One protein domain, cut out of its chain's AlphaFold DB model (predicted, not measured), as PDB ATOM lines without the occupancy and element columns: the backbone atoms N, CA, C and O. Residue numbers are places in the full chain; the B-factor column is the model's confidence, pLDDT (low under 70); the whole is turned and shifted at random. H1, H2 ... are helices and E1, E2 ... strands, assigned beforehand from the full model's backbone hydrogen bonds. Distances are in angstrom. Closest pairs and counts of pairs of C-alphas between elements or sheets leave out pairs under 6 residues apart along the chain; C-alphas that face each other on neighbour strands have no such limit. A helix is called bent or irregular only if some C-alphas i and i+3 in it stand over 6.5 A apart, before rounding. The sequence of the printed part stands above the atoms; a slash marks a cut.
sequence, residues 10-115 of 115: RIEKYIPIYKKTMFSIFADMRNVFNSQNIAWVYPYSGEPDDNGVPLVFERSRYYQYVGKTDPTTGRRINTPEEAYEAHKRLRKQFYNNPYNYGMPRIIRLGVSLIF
ATOM      1  N   ARG A  10     216.162 303.317 317.898       93.12
ATOM      2  CA  ARG A  10     215.262 302.168 317.982       93.12
ATOM      3  C   ARG A  10     214.399 302.288 319.227       93.12
ATOM      4  O   ARG A  10     214.919 302.428 320.329       93.12
ATOM      5  N   ILE A  11     213.088 302.208 319.037       93.06
ATOM      6  CA  ILE A  11     212.097 302.160 320.110       93.06
ATOM      7  C   ILE A  11     211.445 300.787 320.051       93.06
ATOM      8  O   ILE A  11     210.977 300.369 318.995       93.06
ATOM      9  N   GLU A  12     211.410 300.087 321.177       95.12
ATOM     10  CA  GLU A  12     210.776 298.780 321.287       95.12
ATOM     11  C   GLU A  12     209.879 298.744 322.519       95.12
ATOM     12  O   GLU A  12     210.269 299.185 323.601       95.12
ATOM     13  N   LYS A  13     208.656 298.249 322.338       92.62
ATOM     14  CA  LYS A  13     207.673 298.100 323.404       92.62
ATOM     15  C   LYS A  13     207.335 296.632 323.581       92.62
ATOM     16  O   LYS A  13     206.847 296.001 322.648       92.62
ATOM     17  N   TYR A  14     207.546 296.133 324.794       92.38
ATOM     18  CA  TYR A  14     207.206 294.773 325.195       92.38
ATOM     19  C   TYR A  14     205.806 294.729 325.807       92.38
ATOM     20  O   TYR A  14     205.443 295.569 326.631       92.38
ATOM     21  N   ILE A  15     205.024 293.741 325.391       91.19
ATOM     22  CA  ILE A  15     203.661 293.474 325.832       91.19
ATOM     23  C   ILE A  15     203.630 292.012 326.305       91.19
ATOM     24  O   ILE A  15     203.776 291.102 325.483       91.19
ATOM     25  N   PRO A  16     203.483 291.753 327.616       89.44
ATOM     26  CA  PRO A  16     203.348 290.390 328.116       89.44
ATOM     27  C   PRO A  16     202.000 289.814 327.667       89.44
ATOM     28  O   PRO A  16     200.966 290.451 327.858       89.44
ATOM     29  N   ILE A  17     202.008 288.616 327.072       85.25
ATOM     30  CA  ILE A  17     200.782 287.925 326.642       85.25
ATOM     31  C   ILE A  17     200.377 286.877 327.681       85.25
ATOM     32  O   ILE A  17     199.277 286.940 328.226       85.25
ATOM     33  N   TYR A  18     201.246 285.900 327.969       83.69
ATOM     34  CA  TYR A  18     200.931 284.818 328.907       83.69
ATOM     35  C   TYR A  18     202.190 284.135 329.444       83.69
ATOM     36  O   TYR A  18     203.040 283.712 328.668       83.69
ATOM     37  N   LYS A  19     202.283 283.960 330.772       82.50
ATOM     38  CA  LYS A  19     203.427 283.353 331.485       82.50
ATOM     39  C   LYS A  19     204.788 283.897 331.022       82.50
ATOM     40  O   LYS A  19     205.247 284.899 331.556       82.50
ATOM     41  N   LYS A  20     205.427 283.211 330.066       80.75
ATOM     42  CA  LYS A  20     206.757 283.517 329.515       80.75
ATOM     43  C   LYS A  20     206.713 284.119 328.107       80.75
ATOM     44  O   LYS A  20     207.723 284.630 327.645       80.75
ATOM     45  N   THR A  21     205.551 284.117 327.457       85.19
ATOM     46  CA  THR A  21     205.384 284.657 326.110       85.19
ATOM     47  C   THR A  21     205.256 286.174 326.146       85.19
ATOM     48  O   THR A  21     204.327 286.723 326.753       85.19
ATOM     49  N   MET A  22     206.171 286.846 325.451       87.75
ATOM     50  CA  MET A  22     206.169 288.293 325.263       87.75
ATOM     51  C   MET A  22     206.051 288.623 323.780       87.75
ATOM     52  O   MET A  22     206.672 287.990 322.928       87.75
ATOM     53  N   PHE A  23     205.264 289.645 323.480       92.19
ATOM     54  CA  PHE A  23     205.177 290.238 322.156       92.19
ATOM     55  C   PHE A  23     205.859 291.593 322.184       92.19
ATOM     56  O   PHE A  23     205.615 292.381 323.096       92.19
ATOM     57  N   SER A  24     206.718 291.876 321.213       91.81
ATOM     58  CA  SER A  24     207.326 293.193 321.080       91.81
ATOM     59  C   SER A  24     206.941 293.843 319.764       91.81
ATOM     60  O   SER A  24     206.844 293.185 318.730       91.81
ATOM     61  N   ILE A  25     206.709 295.151 319.811       93.25
ATOM     62  CA  ILE A  25     206.590 295.999 318.626       93.25
ATOM     63  C   ILE A  25     207.805 296.910 318.626       93.25
ATOM     64  O   ILE A  25     208.069 297.573 319.632       93.25
ATOM     65  N   PHE A  26     208.528 296.971 317.512       94.31
ATOM     66  CA  PHE A  26     209.683 297.846 317.374       94.31
ATOM     67  C   PHE A  26     209.575 298.770 316.162       94.31
ATOM     68  O   PHE A  26     209.070 298.401 315.100       94.31
ATOM     69  N   ALA A  27     210.116 299.971 316.336       93.88
ATOM     70  CA  ALA A  27     210.407 300.931 315.288       93.88
ATOM     71  C   ALA A  27     211.917 301.212 315.299       93.88
ATOM     72  O   ALA A  27     212.444 301.709 316.292       93.88
ATOM     73  N   ASP A  28     212.614 300.872 314.215       93.12
ATOM     74  CA  ASP A  28     214.047 301.129 314.006       93.12
ATOM     75  C   ASP A  28     214.203 302.187 312.906       93.12
ATOM     76  O   ASP A  28     213.850 301.962 311.747       93.12
ATOM     77  N   MET A  29     214.700 303.360 313.287       91.00
ATOM     78  CA  MET A  29     214.997 304.484 312.413       91.00
ATOM     79  C   MET A  29     216.505 304.714 312.385       91.00
ATOM     80  O   MET A  29     217.115 305.095 313.381       91.00
ATOM     81  N   ARG A  30     217.110 304.543 311.215       90.06
ATOM     82  CA  ARG A  30     218.531 304.805 310.985       90.06
ATOM     83  C   ARG A  30     218.703 306.104 310.221       90.06
ATOM     84  O   ARG A  30     217.962 306.340 309.266       90.06
ATOM     85  N   ASN A  31     219.698 306.903 310.603       86.19
ATOM     86  CA  ASN A  31     219.939 308.248 310.075       86.19
ATOM     87  C   ASN A  31     218.700 309.159 310.206       86.19
ATOM     88  O   ASN A  31     218.148 309.640 309.215       86.19
ATOM     89  N   VAL A  32     218.244 309.376 311.446       84.12
ATOM     90  CA  VAL A  32     217.021 310.141 311.772       84.12
ATOM     91  C   VAL A  32     217.036 311.541 311.152       84.12
ATOM     92  O   VAL A  32     216.043 311.967 310.567       84.12
ATOM     93  N   PHE A  33     218.180 312.226 311.213       85.25
ATOM     94  CA  PHE A  33     218.356 313.573 310.660       85.25
ATOM     95  C   PHE A  33     218.586 313.599 309.145       85.25
ATOM     96  O   PHE A  33     218.730 314.675 308.572       85.25
ATOM     97  N   ASN A  34     218.611 312.432 308.488       79.38
ATOM     98  CA  ASN A  34     218.897 312.293 307.062       79.38
ATOM     99  C   ASN A  34     220.187 313.026 306.643       79.38
ATOM    100  O   ASN A  34     220.267 313.608 305.562       79.38
ATOM    101  N   SER A  35     221.190 313.022 307.522       80.12
ATOM    102  CA  SER A  35     222.474 313.660 307.267       80.12
ATOM    103  C   SER A  35     223.171 312.950 306.110       80.12
ATOM    104  O   SER A  35     223.189 311.714 306.037       80.12
ATOM    105  N   GLN A  36     223.732 313.739 305.193       75.88
ATOM    106  CA  GLN A  36     224.543 313.223 304.099       75.88
ATOM    107  C   GLN A  36     225.873 312.744 304.671       75.88
ATOM    108  O   GLN A  36     226.737 313.531 305.046       75.88
ATOM    109  N   ASN A  37     226.007 311.430 304.784       73.69
ATOM    110  CA  ASN A  37     227.236 310.805 305.238       73.69
ATOM    111  C   ASN A  37     228.159 310.667 304.035       73.69
ATOM    112  O   ASN A  37     227.803 309.974 303.090       73.69
ATOM    113  N   ILE A  38     229.315 311.317 304.047       75.44
ATOM    114  CA  ILE A  38     230.272 311.216 302.946       75.44
ATOM    115  C   ILE A  38     231.212 310.047 303.247       75.44
ATOM    116  O   ILE A  38     231.995 310.111 304.194       75.44
ATOM    117  N   ALA A  39     231.104 308.967 302.468       73.88
ATOM    118  CA  ALA A  39     231.889 307.749 302.672       73.88
ATOM    119  C   ALA A  39     233.243 307.815 301.955       73.88
ATOM    120  O   ALA A  39     234.249 307.331 302.472       73.88
ATOM    121  N   TRP A  40     233.268 308.442 300.779       66.81
ATOM    122  CA  TRP A  40     234.474 308.597 299.981       66.81
ATOM    123  C   TRP A  40     234.556 310.010 299.411       66.81
ATOM    124  O   TRP A  40     233.544 310.609 299.057       66.81
ATOM    125  N   VAL A  41     235.774 310.542 299.352       65.88
ATOM    126  CA  VAL A  41     236.083 311.845 298.754       65.88
ATOM    127  C   VAL A  41     237.259 311.687 297.810       65.88
ATOM    128  O   VAL A  41     238.137 310.849 298.037       65.88
ATOM    129  N   TYR A  42     237.314 312.517 296.777       68.62
ATOM    130  CA  TYR A  42     238.433 312.492 295.847       68.62
ATOM    131  C   TYR A  42     239.675 313.126 296.489       68.62
ATOM    132  O   TYR A  42     239.572 314.208 297.064       68.62
ATOM    133  N   PRO A  43     240.870 312.520 296.356       62.72
ATOM    134  CA  PRO A  43     242.090 313.036 296.987       62.72
ATOM    135  C   PRO A  43     242.497 314.455 296.567       62.72
ATOM    136  O   PRO A  43     243.203 315.122 297.313       62.72
ATOM    137  N   TYR A  44     242.091 314.900 295.374       64.38
ATOM    138  CA  TYR A  44     242.537 316.172 294.802       64.38
ATOM    139  C   TYR A  44     241.643 317.366 295.184       64.38
ATOM    140  O   TYR A  44     242.163 318.429 295.501       64.38
ATOM    141  N   SER A  45     240.318 317.199 295.208       65.44
ATOM    142  CA  SER A  45     239.346 318.232 295.625       65.44
ATOM    143  C   SER A  45     238.915 318.121 297.087       65.44
ATOM    144  O   SER A  45     238.491 319.104 297.682       65.44
ATOM    145  N   GLY A  46     238.962 316.921 297.673       63.00
ATOM    146  CA  GLY A  46     238.390 316.646 298.992       63.00
ATOM    147  C   GLY A  46     236.857 316.619 299.040       63.00
ATOM    148  O   GLY A  46     236.314 316.483 300.145       63.00
ATOM    149  N   GLU A  47     236.193 316.710 297.885       67.25
ATOM    150  CA  GLU A  47     234.737 316.668 297.697       67.25
ATOM    151  C   GLU A  47     234.266 315.242 297.345       67.25
ATOM    152  O   GLU A  47     235.060 314.447 296.837       67.25
ATOM    153  N   PRO A  48     233.015 314.856 297.658       63.34
ATOM    154  CA  PRO A  48     232.440 313.562 297.268       63.34
ATOM    155  C   PRO A  48     231.943 313.508 295.815       63.34
ATOM    156  O   PRO A  48     231.732 312.423 295.270       63.34
ATOM    157  N   ASP A  49     231.723 314.666 295.200       65.25
ATOM    158  CA  ASP A  49     231.023 314.862 293.929       65.25
ATOM    159  C   ASP A  49     231.851 315.611 292.876       65.25
ATOM    160  O   ASP A  49     231.420 315.716 291.731       65.25
ATOM    161  N   ASP A  50     233.062 316.051 293.210       64.88
ATOM    162  CA  ASP A  50     234.049 316.521 292.242       64.88
ATOM    163  C   ASP A  50     235.438 316.023 292.631       64.88
ATOM    164  O   ASP A  50     235.701 315.735 293.791       64.88
ATOM    165  N   ASN A  51     236.338 315.918 291.656       63.81
ATOM    166  CA  ASN A  51     237.761 315.684 291.859       63.81
ATOM    167  C   ASN A  51     238.604 316.948 291.642       63.81
ATOM    168  O   ASN A  51     239.820 316.843 291.710       63.81
ATOM    169  N   GLY A  52     237.994 318.105 291.351       59.53
ATOM    170  CA  GLY A  52     238.660 319.411 291.256       59.53
ATOM    171  C   GLY A  52     239.543 319.595 290.019       59.53
ATOM    172  O   GLY A  52     240.141 320.653 289.836       59.53
ATOM    173  N   VAL A  53     239.642 318.586 289.147       66.56
ATOM    174  CA  VAL A  53     240.422 318.663 287.907       66.56
ATOM    175  C   VAL A  53     239.472 318.996 286.761       66.56
ATOM    176  O   VAL A  53     238.735 318.100 286.353       66.56
ATOM    177  N   PRO A  54     239.452 320.209 286.187       65.31
ATOM    178  CA  PRO A  54     238.581 320.497 285.052       65.31
ATOM    179  C   PRO A  54     238.922 319.574 283.877       65.31
ATOM    180  O   PRO A  54     240.090 319.349 283.551       65.31
ATOM    181  N   LEU A  55     237.896 319.014 283.231       70.19
ATOM    182  CA  LEU A  55     238.087 318.312 281.967       70.19
ATOM    183  C   LEU A  55     238.475 319.346 280.907       70.19
ATOM    184  O   LEU A  55     237.639 320.123 280.453       70.19
ATOM    185  N   VAL A  56     239.750 319.362 280.532       77.06
ATOM    186  CA  VAL A  56     240.254 320.172 279.422       77.06
ATOM    187  C   VAL A  56     240.332 319.282 278.193       77.06
ATOM    188  O   VAL A  56     240.977 318.230 278.218       77.06
ATOM    189  N   PHE A  57     239.667 319.689 277.114       83.25
ATOM    190  CA  PHE A  57     239.799 318.991 275.845       83.25
ATOM    191  C   PHE A  57     241.166 319.298 275.228       83.25
ATOM    192  O   PHE A  57     241.391 320.385 274.703       83.25
ATOM    193  N   GLU A  58     242.070 318.324 275.278       85.31
ATOM    194  CA  GLU A  58     243.354 318.377 274.586       85.31
ATOM    195  C   GLU A  58     243.453 317.184 273.634       85.31
ATOM    196  O   GLU A  58     243.569 316.035 274.063       85.31
ATOM    197  N   ARG A  59     243.376 317.449 272.326       84.56
ATOM    198  CA  ARG A  59     243.239 316.406 271.296       84.56
ATOM    199  C   ARG A  59     244.318 315.321 271.400       84.56
ATOM    200  O   ARG A  59     244.000 314.136 271.336       84.56
ATOM    201  N   SER A  60     245.567 315.731 271.634       87.25
ATOM    202  CA  SER A  60     246.748 314.880 271.872       87.25
ATOM    203  C   SER A  60     246.505 313.809 272.946       87.25
ATOM    204  O   SER A  60     246.800 312.636 272.725       87.25
ATOM    205  N   ARG A  61     245.899 314.181 274.081       84.38
ATOM    206  CA  ARG A  61     245.614 313.280 275.209       84.38
ATOM    207  C   ARG A  61     244.511 312.280 274.911       84.38
ATOM    208  O   ARG A  61     244.480 311.220 275.533       84.38
ATOM    209  N   TYR A  62     243.598 312.610 273.999       86.44
ATOM    210  CA  TYR A  62     242.437 311.772 273.701       86.44
ATOM    211  C   TYR A  62     242.650 310.809 272.526       86.44
ATOM    212  O   TYR A  62     241.924 309.819 272.420       86.44
ATOM    213  N   TYR A  63     243.689 311.011 271.705       88.44
ATOM    214  CA  TYR A  63     244.048 310.089 270.619       88.44
ATOM    215  C   TYR A  63     244.287 308.648 271.091       88.44
ATOM    216  O   TYR A  63     243.912 307.712 270.394       88.44
ATOM    217  N   GLN A  64     244.828 308.449 272.297       87.94
ATOM    218  CA  GLN A  64     245.067 307.115 272.871       87.94
ATOM    219  C   GLN A  64     243.790 306.284 273.119       87.94
ATOM    220  O   GLN A  64     243.871 305.082 273.387       87.94
ATOM    221  N   TYR A  65     242.613 306.915 273.086       86.31
ATOM    222  CA  TYR A  65     241.321 306.249 273.258       86.31
ATOM    223  C   TYR A  65     240.604 305.992 271.928       86.31
ATOM    224  O   TYR A  65     239.611 305.265 271.907       86.31
ATOM    225  N   VAL A  66     241.107 306.542 270.820       88.94
ATOM    226  CA  VAL A  66     240.578 306.266 269.482       88.94
ATOM    227  C   VAL A  66     240.794 304.790 269.153       88.94
ATOM    228  O   VAL A  66     241.856 304.221 269.397       88.94
ATOM    229  N   GLY A  67     239.755 304.140 268.640       88.31
ATOM    230  CA  GLY A  67     239.726 302.710 268.363       88.31
ATOM    231  C   GLY A  67     239.332 301.836 269.555       88.31
ATOM    232  O   GLY A  67     239.130 300.636 269.344       88.31
ATOM    233  N   LYS A  68     239.176 302.397 270.765       89.00
ATOM    234  CA  LYS A  68     238.639 301.686 271.938       89.00
ATOM    235  C   LYS A  68     237.110 301.706 271.949       89.00
ATOM    236  O   LYS A  68     236.481 302.541 271.305       89.00
ATOM    237  N   THR A  69     236.514 300.777 272.683       90.50
ATOM    238  CA  THR A  69     235.060 300.716 272.875       90.50
ATOM    239  C   THR A  69     234.650 301.616 274.035       90.50
ATOM    240  O   THR A  69     235.233 301.538 275.114       90.50
ATOM    241  N   ASP A  70     233.642 302.457 273.818       88.06
ATOM    242  CA  ASP A  70     233.014 303.251 274.867       88.06
ATOM    243  C   ASP A  70     232.239 302.320 275.819       88.06
ATOM    244  O   ASP A  70     231.285 301.667 275.386       88.06
ATOM    245  N   PRO A  71     232.594 302.262 277.114       82.69
ATOM    246  CA  PRO A  71     231.915 301.402 278.081       82.69
ATOM    247  C   PRO A  71     230.467 301.833 278.373       82.69
ATOM    248  O   PRO A  71     229.694 301.029 278.880       82.69
ATOM    249  N   THR A  72     230.081 303.076 278.061       83.31
ATOM    250  CA  THR A  72     228.719 303.587 278.299       83.31
ATOM    251  C   THR A  72     227.750 303.267 277.167       83.31
ATOM    252  O   THR A  72     226.567 303.060 277.418       83.31
ATOM    253  N   THR A  73     228.232 303.238 275.921       85.06
ATOM    254  CA  THR A  73     227.383 303.065 274.728       85.06
ATOM    255  C   THR A  73     227.662 301.776 273.958       85.06
ATOM    256  O   THR A  73     226.883 301.417 273.079       85.06
ATOM    257  N   GLY A  74     228.773 301.089 274.239       86.06
ATOM    258  CA  GLY A  74     229.217 299.897 273.510       86.06
ATOM    259  C   GLY A  74     229.732 300.182 272.094       86.06
ATOM    260  O   GLY A  74     230.089 299.251 271.373       86.06
ATOM    261  N   ARG A  75     229.780 301.451 271.669       88.94
ATOM    262  CA  ARG A  75     230.235 301.852 270.330       88.94
ATOM    263  C   ARG A  75     231.746 302.052 270.317       88.94
ATOM    264  O   ARG A  75     232.345 302.432 271.320       88.94
ATOM    265  N   ARG A  76     232.373 301.817 269.164       90.69
ATOM    266  CA  ARG A  76     233.794 302.111 268.972       90.69
ATOM    267  C   ARG A  76     233.992 303.616 268.816       90.69
ATOM    268  O   ARG A  76     233.273 304.248 268.048       90.69
ATOM    269  N   ILE A  77     234.957 304.156 269.548       91.38
ATOM    270  CA  ILE A  77     235.353 305.563 269.512       91.38
ATOM    271  C   ILE A  77     236.188 305.785 268.251       91.38
ATOM    272  O   ILE A  77     237.228 305.147 268.086       91.38
ATOM    273  N   ASN A  78     235.758 306.687 267.376       91.12
ATOM    274  CA  ASN A  78     236.425 306.957 266.100       91.12
ATOM    275  C   ASN A  78     237.219 308.262 266.122       91.12
ATOM    276  O   ASN A  78     238.176 308.406 265.363       91.12
ATOM    277  N   THR A  79     236.854 309.199 266.997       91.25
ATOM    278  CA  THR A  79     237.507 310.509 267.083       91.25
ATOM    279  C   THR A  79     237.917 310.862 268.520       91.25
ATOM    280  O   THR A  79     237.298 310.392 269.482       91.25
ATOM    281  N   PRO A  80     238.967 311.685 268.712       88.31
ATOM    282  CA  PRO A  80     239.330 312.203 270.033       88.31
ATOM    283  C   PRO A  80     238.189 312.984 270.704       88.31
ATOM    284  O   PRO A  80     238.055 312.968 271.926       88.31
ATOM    285  N   GLU A  81     237.353 313.651 269.912       89.69
ATOM    286  CA  GLU A  81     236.186 314.398 270.374       89.69
ATOM    287  C   GLU A  81     235.123 313.449 270.963       89.69
ATOM    288  O   GLU A  81     234.612 313.689 272.057       89.69
ATOM    289  N   GLU A  82     234.858 312.310 270.312       89.12
ATOM    290  CA  GLU A  82     233.983 311.260 270.855       89.12
ATOM    291  C   GLU A  82     234.535 310.669 272.159       89.12
ATOM    292  O   GLU A  82     233.777 310.426 273.105       89.12
ATOM    293  N   ALA A  83     235.855 310.475 272.242       88.50
ATOM    294  CA  ALA A  83     236.505 310.007 273.463       88.50
ATOM    295  C   ALA A  83     236.288 310.985 274.625       88.50
ATOM    296  O   ALA A  83     236.025 310.563 275.755       88.50
ATOM    297  N   TYR A  84     236.384 312.286 274.350       88.25
ATOM    298  CA  TYR A  84     236.153 313.339 275.329       88.25
ATOM    299  C   TYR A  84     234.705 313.353 275.832       88.25
ATOM    300  O   TYR A  84     234.470 313.412 277.041       88.25
ATOM    301  N   GLU A  85     233.727 313.221 274.932       88.19
ATOM    302  CA  GLU A  85     232.314 313.096 275.310       88.19
ATOM    303  C   GLU A  85     232.052 311.862 276.182       88.19
ATOM    304  O   GLU A  85     231.356 311.952 277.197       88.19
ATOM    305  N   ALA A  86     232.645 310.715 275.839       87.75
ATOM    306  CA  ALA A  86     232.540 309.502 276.648       87.75
ATOM    307  C   ALA A  86     233.126 309.702 278.058       87.75
ATOM    308  O   ALA A  86     232.489 309.342 279.049       87.75
ATOM    309  N   HIS A  87     234.288 310.355 278.172       85.62
ATOM    310  CA  HIS A  87     234.891 310.679 279.469       85.62
ATOM    311  C   HIS A  87     234.024 311.635 280.294       85.62
ATOM    312  O   HIS A  87     233.859 311.418 281.495       85.62
ATOM    313  N   LYS A  88     233.420 312.657 279.672       85.06
ATOM    314  CA  LYS A  88     232.465 313.554 280.346       85.06
ATOM    315  C   LYS A  88     231.265 312.791 280.905       85.06
ATOM    316  O   LYS A  88     230.884 313.012 282.055       85.06
ATOM    317  N   ARG A  89     230.690 311.867 280.126       85.31
ATOM    318  CA  ARG A  89     229.575 311.017 280.581       85.31
ATOM    319  C   ARG A  89     229.971 310.139 281.761       85.31
ATOM    320  O   ARG A  89     229.277 310.148 282.775       85.31
ATOM    321  N   LEU A  90     231.084 309.417 281.642       83.25
ATOM    322  CA  LEU A  90     231.594 308.541 282.699       83.25
ATOM    323  C   LEU A  90     231.859 309.309 283.987       83.25
ATOM    324  O   LEU A  90     231.466 308.873 285.062       83.25
ATOM    325  N   ARG A  91     232.463 310.493 283.876       79.12
ATOM    326  CA  ARG A  91     232.710 311.366 285.019       79.12
ATOM    327  C   ARG A  91     231.410 311.790 285.704       79.12
ATOM    328  O   ARG A  91     231.305 311.676 286.919       79.12
ATOM    329  N   LYS A  92     230.389 312.186 284.937       80.06
ATOM    330  CA  LYS A  92     229.058 312.499 285.483       80.06
ATOM    331  C   LYS A  92     228.433 311.300 286.207       80.06
ATOM    332  O   LYS A  92     227.832 311.472 287.261       80.06
ATOM    333  N   GLN A  93     228.571 310.092 285.661       80.06
ATOM    334  CA  GLN A  93     228.093 308.870 286.317       80.06
ATOM    335  C   GLN A  93     228.861 308.577 287.610       80.06
ATOM    336  O   GLN A  93     228.254 308.190 288.603       80.06
ATOM    337  N   PHE A  94     230.175 308.797 287.608       74.81
ATOM    338  CA  PHE A  94     231.030 308.568 288.765       74.81
ATOM    339  C   PHE A  94     230.725 309.535 289.921       74.81
ATOM    340  O   PHE A  94     230.725 309.125 291.081       74.81
ATOM    341  N   TYR A  95     230.369 310.785 289.614       73.06
ATOM    342  CA  TYR A  95     229.906 311.762 290.610       73.06
ATOM    343  C   TYR A  95     228.504 311.488 291.136       73.06
ATOM    344  O   TYR A  95     228.253 311.634 292.328       73.06
ATOM    345  N   ASN A  96     227.614 310.992 290.280       73.25
ATOM    346  CA  ASN A  96     226.262 310.605 290.676       73.25
ATOM    347  C   ASN A  96     226.194 309.205 291.310       73.25
ATOM    348  O   ASN A  96     225.114 308.619 291.398       73.25
ATOM    349  N   ASN A  97     227.331 308.642 291.722       74.19
ATOM    350  CA  ASN A  97     227.375 307.308 292.288       74.19
ATOM    351  C   ASN A  97     226.897 307.323 293.758       74.19
ATOM    352  O   ASN A  97     227.562 307.928 294.604       74.19
ATOM    353  N   PRO A  98     225.799 306.623 294.108       72.38
ATOM    354  CA  PRO A  98     225.303 306.572 295.483       72.38
ATOM    355  C   PRO A  98     226.302 305.957 296.473       72.38
ATOM    356  O   PRO A  98     226.199 306.233 297.663       72.38
ATOM    357  N   TYR A  99     227.288 305.179 296.011       73.62
ATOM    358  CA  TYR A  99     228.338 304.613 296.867       73.62
ATOM    359  C   TYR A  99     229.336 305.651 297.409       73.62
ATOM    360  O   TYR A  99     230.069 305.342 298.347       73.62
ATOM    361  N   ASN A 100     229.350 306.881 296.879       71.88
ATOM    362  CA  ASN A 100     230.133 307.979 297.463       71.88
ATOM    363  C   ASN A 100     229.519 308.457 298.796       71.88
ATOM    364  O   ASN A 100     230.191 309.090 299.617       71.88
ATOM    365  N   TYR A 101     228.252 308.101 299.038       75.75
ATOM    366  CA  TYR A 101     227.486 308.450 300.224       75.75
ATOM    367  C   TYR A 101     227.234 307.218 301.109       75.75
ATOM    368  O   TYR A 101     227.170 306.075 300.658       75.75
ATOM    369  N   GLY A 102     227.101 307.450 302.411       74.44
ATOM    370  CA  GLY A 102     226.725 306.446 303.396       74.44
ATOM    371  C   GLY A 102     225.252 306.053 303.285       74.44
ATOM    372  O   GLY A 102     224.494 306.587 302.477       74.44
ATOM    373  N   MET A 103     224.835 305.105 304.129       75.31
ATOM    374  CA  MET A 103     223.478 304.552 304.075       75.31
ATOM    375  C   MET A 103     222.399 305.654 304.129       75.31
ATOM    376  O   MET A 103     222.475 306.539 304.994       75.31
ATOM    377  N   PRO A 104     221.369 305.577 303.264       78.81
ATOM    378  CA  PRO A 104     220.235 306.490 303.320       78.81
ATOM    379  C   PRO A 104     219.433 306.280 304.610       78.81
ATOM    380  O   PRO A 104     219.623 305.294 305.330       78.81
ATOM    381  N   ARG A 105     218.504 307.197 304.903       86.19
ATOM    382  CA  ARG A 105     217.548 307.021 306.001       86.19
ATOM    383  C   ARG A 105     216.729 305.748 305.799       86.19
ATOM    384  O   ARG A 105     216.113 305.560 304.751       86.19
ATOM    385  N   ILE A 106     216.694 304.899 306.821       87.69
ATOM    386  CA  ILE A 106     215.935 303.644 306.818       87.69
ATOM    387  C   ILE A 106     214.951 303.678 307.979       87.69
ATOM    388  O   ILE A 106     215.345 303.957 309.104       87.69
ATOM    389  N   ILE A 107     213.688 303.355 307.707       88.69
ATOM    390  CA  ILE A 107     212.643 303.194 308.720       88.69
ATOM    391  C   ILE A 107     212.144 301.755 308.629       88.69
ATOM    392  O   ILE A 107     211.762 301.295 307.554       88.69
ATOM    393  N   ARG A 108     212.178 301.032 309.746       93.25
ATOM    394  CA  ARG A 108     211.709 299.651 309.868       93.25
ATOM    395  C   ARG A 108     210.684 299.584 310.981       93.25
ATOM    396  O   ARG A 108     210.934 300.066 312.082       93.25
ATOM    397  N   LEU A 109     209.561 298.947 310.694       93.12
ATOM    398  CA  LEU A 109     208.549 298.591 311.676       93.12
ATOM    399  C   LEU A 109     208.466 297.074 311.705       93.12
ATOM    400  O   LEU A 109     208.468 296.438 310.650       93.12
ATOM    401  N   GLY A 110     208.414 296.495 312.894       92.25
ATOM    402  CA  GLY A 110     208.307 295.054 313.022       92.25
ATOM    403  C   GLY A 110     207.732 294.622 314.352       92.25
ATOM    404  O   GLY A 110     207.579 295.408 315.289       92.25
ATOM    405  N   VAL A 111     207.400 293.340 314.398       92.44
ATOM    406  CA  VAL A 111     206.893 292.665 315.584       92.44
ATOM    407  C   VAL A 111     207.745 291.433 315.858       92.44
ATOM    408  O   VAL A 111     208.242 290.804 314.923       92.44
ATOM    409  N   SER A 112     207.935 291.095 317.128       89.56
ATOM    410  CA  SER A 112     208.640 289.886 317.552       89.56
ATOM    411  C   SER A 112     207.808 289.109 318.565       89.56
ATOM    412  O   SER A 112     207.085 289.693 319.372       89.56
ATOM    413  N   LEU A 113     207.913 287.785 318.506       89.31
ATOM    414  CA  LEU A 113     207.302 286.848 319.441       89.31
ATOM    415  C   LEU A 113     208.429 286.120 320.168       89.31
ATOM    416  O   LEU A 113     209.272 285.486 319.535       89.31
ATOM    417  N   ILE A 114     208.448 286.251 321.488       85.88
ATOM    418  CA  ILE A 114     209.476 285.703 322.371       85.88
ATOM    419  C   ILE A 114     208.798 284.631 323.231       85.88
ATOM    420  O   ILE A 114     207.771 284.920 323.850       85.88
ATOM    421  N   PHE A 115     209.342 283.410 323.228       82.62
ATOM    422  CA  PHE A 115     208.798 282.227 323.914       82.62
ATOM    423  C   PHE A 115     209.618 281.843 325.148       82.62
ATOM    424  O   PHE A 115     210.863 281.947 325.077       82.62
TER     425      PHE A 115
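This is residues 10 to 115 of the 115 residues of an uncharacterized protein of Candidatus Marinimicrobia bacterium (UniProt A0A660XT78). The model is a long rod with a strand end and a helix end: a twisted three-stranded ribbon, E1, E2 and E3, makes one end, and H1 and H2 make the other. H2 runs roughly along the rod, the short H1 is set across its first residues at the far tip, and unnamed stretches, residues 31 to 58 and 96 to 105, bridge the two ends; neither helix covers the sheet. The printed part has 106 residues with three named strands and two named helices, in the order E1 E2 H1 H2 E3; the sheet's order is E1 E2 E3, antiparallel throughout. The class is mixed, helices and strands, with 51 residues, under half, in named elements. The whole is extended, with a radius of gyration of the C-alphas of 25.0 A and spans of 80 by 30 by 15 A.

E1, residues 10 to 18, and E2, residues 21 to 30, form a hairpin, antiparallel at 170 degrees between directions. N 13 and O 25 are within hydrogen-bond range at 2.9 A, as are N 23 and O 15 at 2.9 A. E3, residues 106 to 114, is the other neighbour of E2, antiparallel at 168 degrees; N 26 and O 110 are 2.9 A apart and N 108 and O 28 are 2.8 A apart. E1 and E3 are the edge strands. H1, residues 59 to 65, touches H2, residues 80 to 95, about perpendicular at 75 degrees; the closest C-alphas, those of Tyr 62 and Pro 80, are 4.8 A apart. H2 touches H1 with residues 80 to 84 alone. Neither helix is on the sheet; E1 and H1, for instance, are apart. In H2 every O i to N i+4 pair is within hydrogen-bond range; in H1 1 of 3 is, beside 2 of 4 O i to N i+3 pairs.

E1 begins at C-alpha 10, (215.262, 302.168, 317.982), and is 25.0 A long from first to last C-alpha. E2 is 28.4 A long. H1 is 10.5 A long and only just irregular: C-alphas 61 and 64 are 6.6 A apart. H2 is 22.6 A long and begins at C-alpha 80, (239.330, 312.203, 270.033). E3 is 24.6 A long and ends at C-alpha 114, (209.476, 285.703, 322.371).

The two C-alphas farthest apart, those of Lys 19 and Ser 60, are 80.2 A apart. The printed part has no cut. The link from E1 to E2 is tight, that from H2 to E3 is short, and those from E2 to H1, 28 residues, and from H1 to H2, 14 residues, are long. The mean pLDDT of the printed part is 82.4; residues 40 to 54 are under 70.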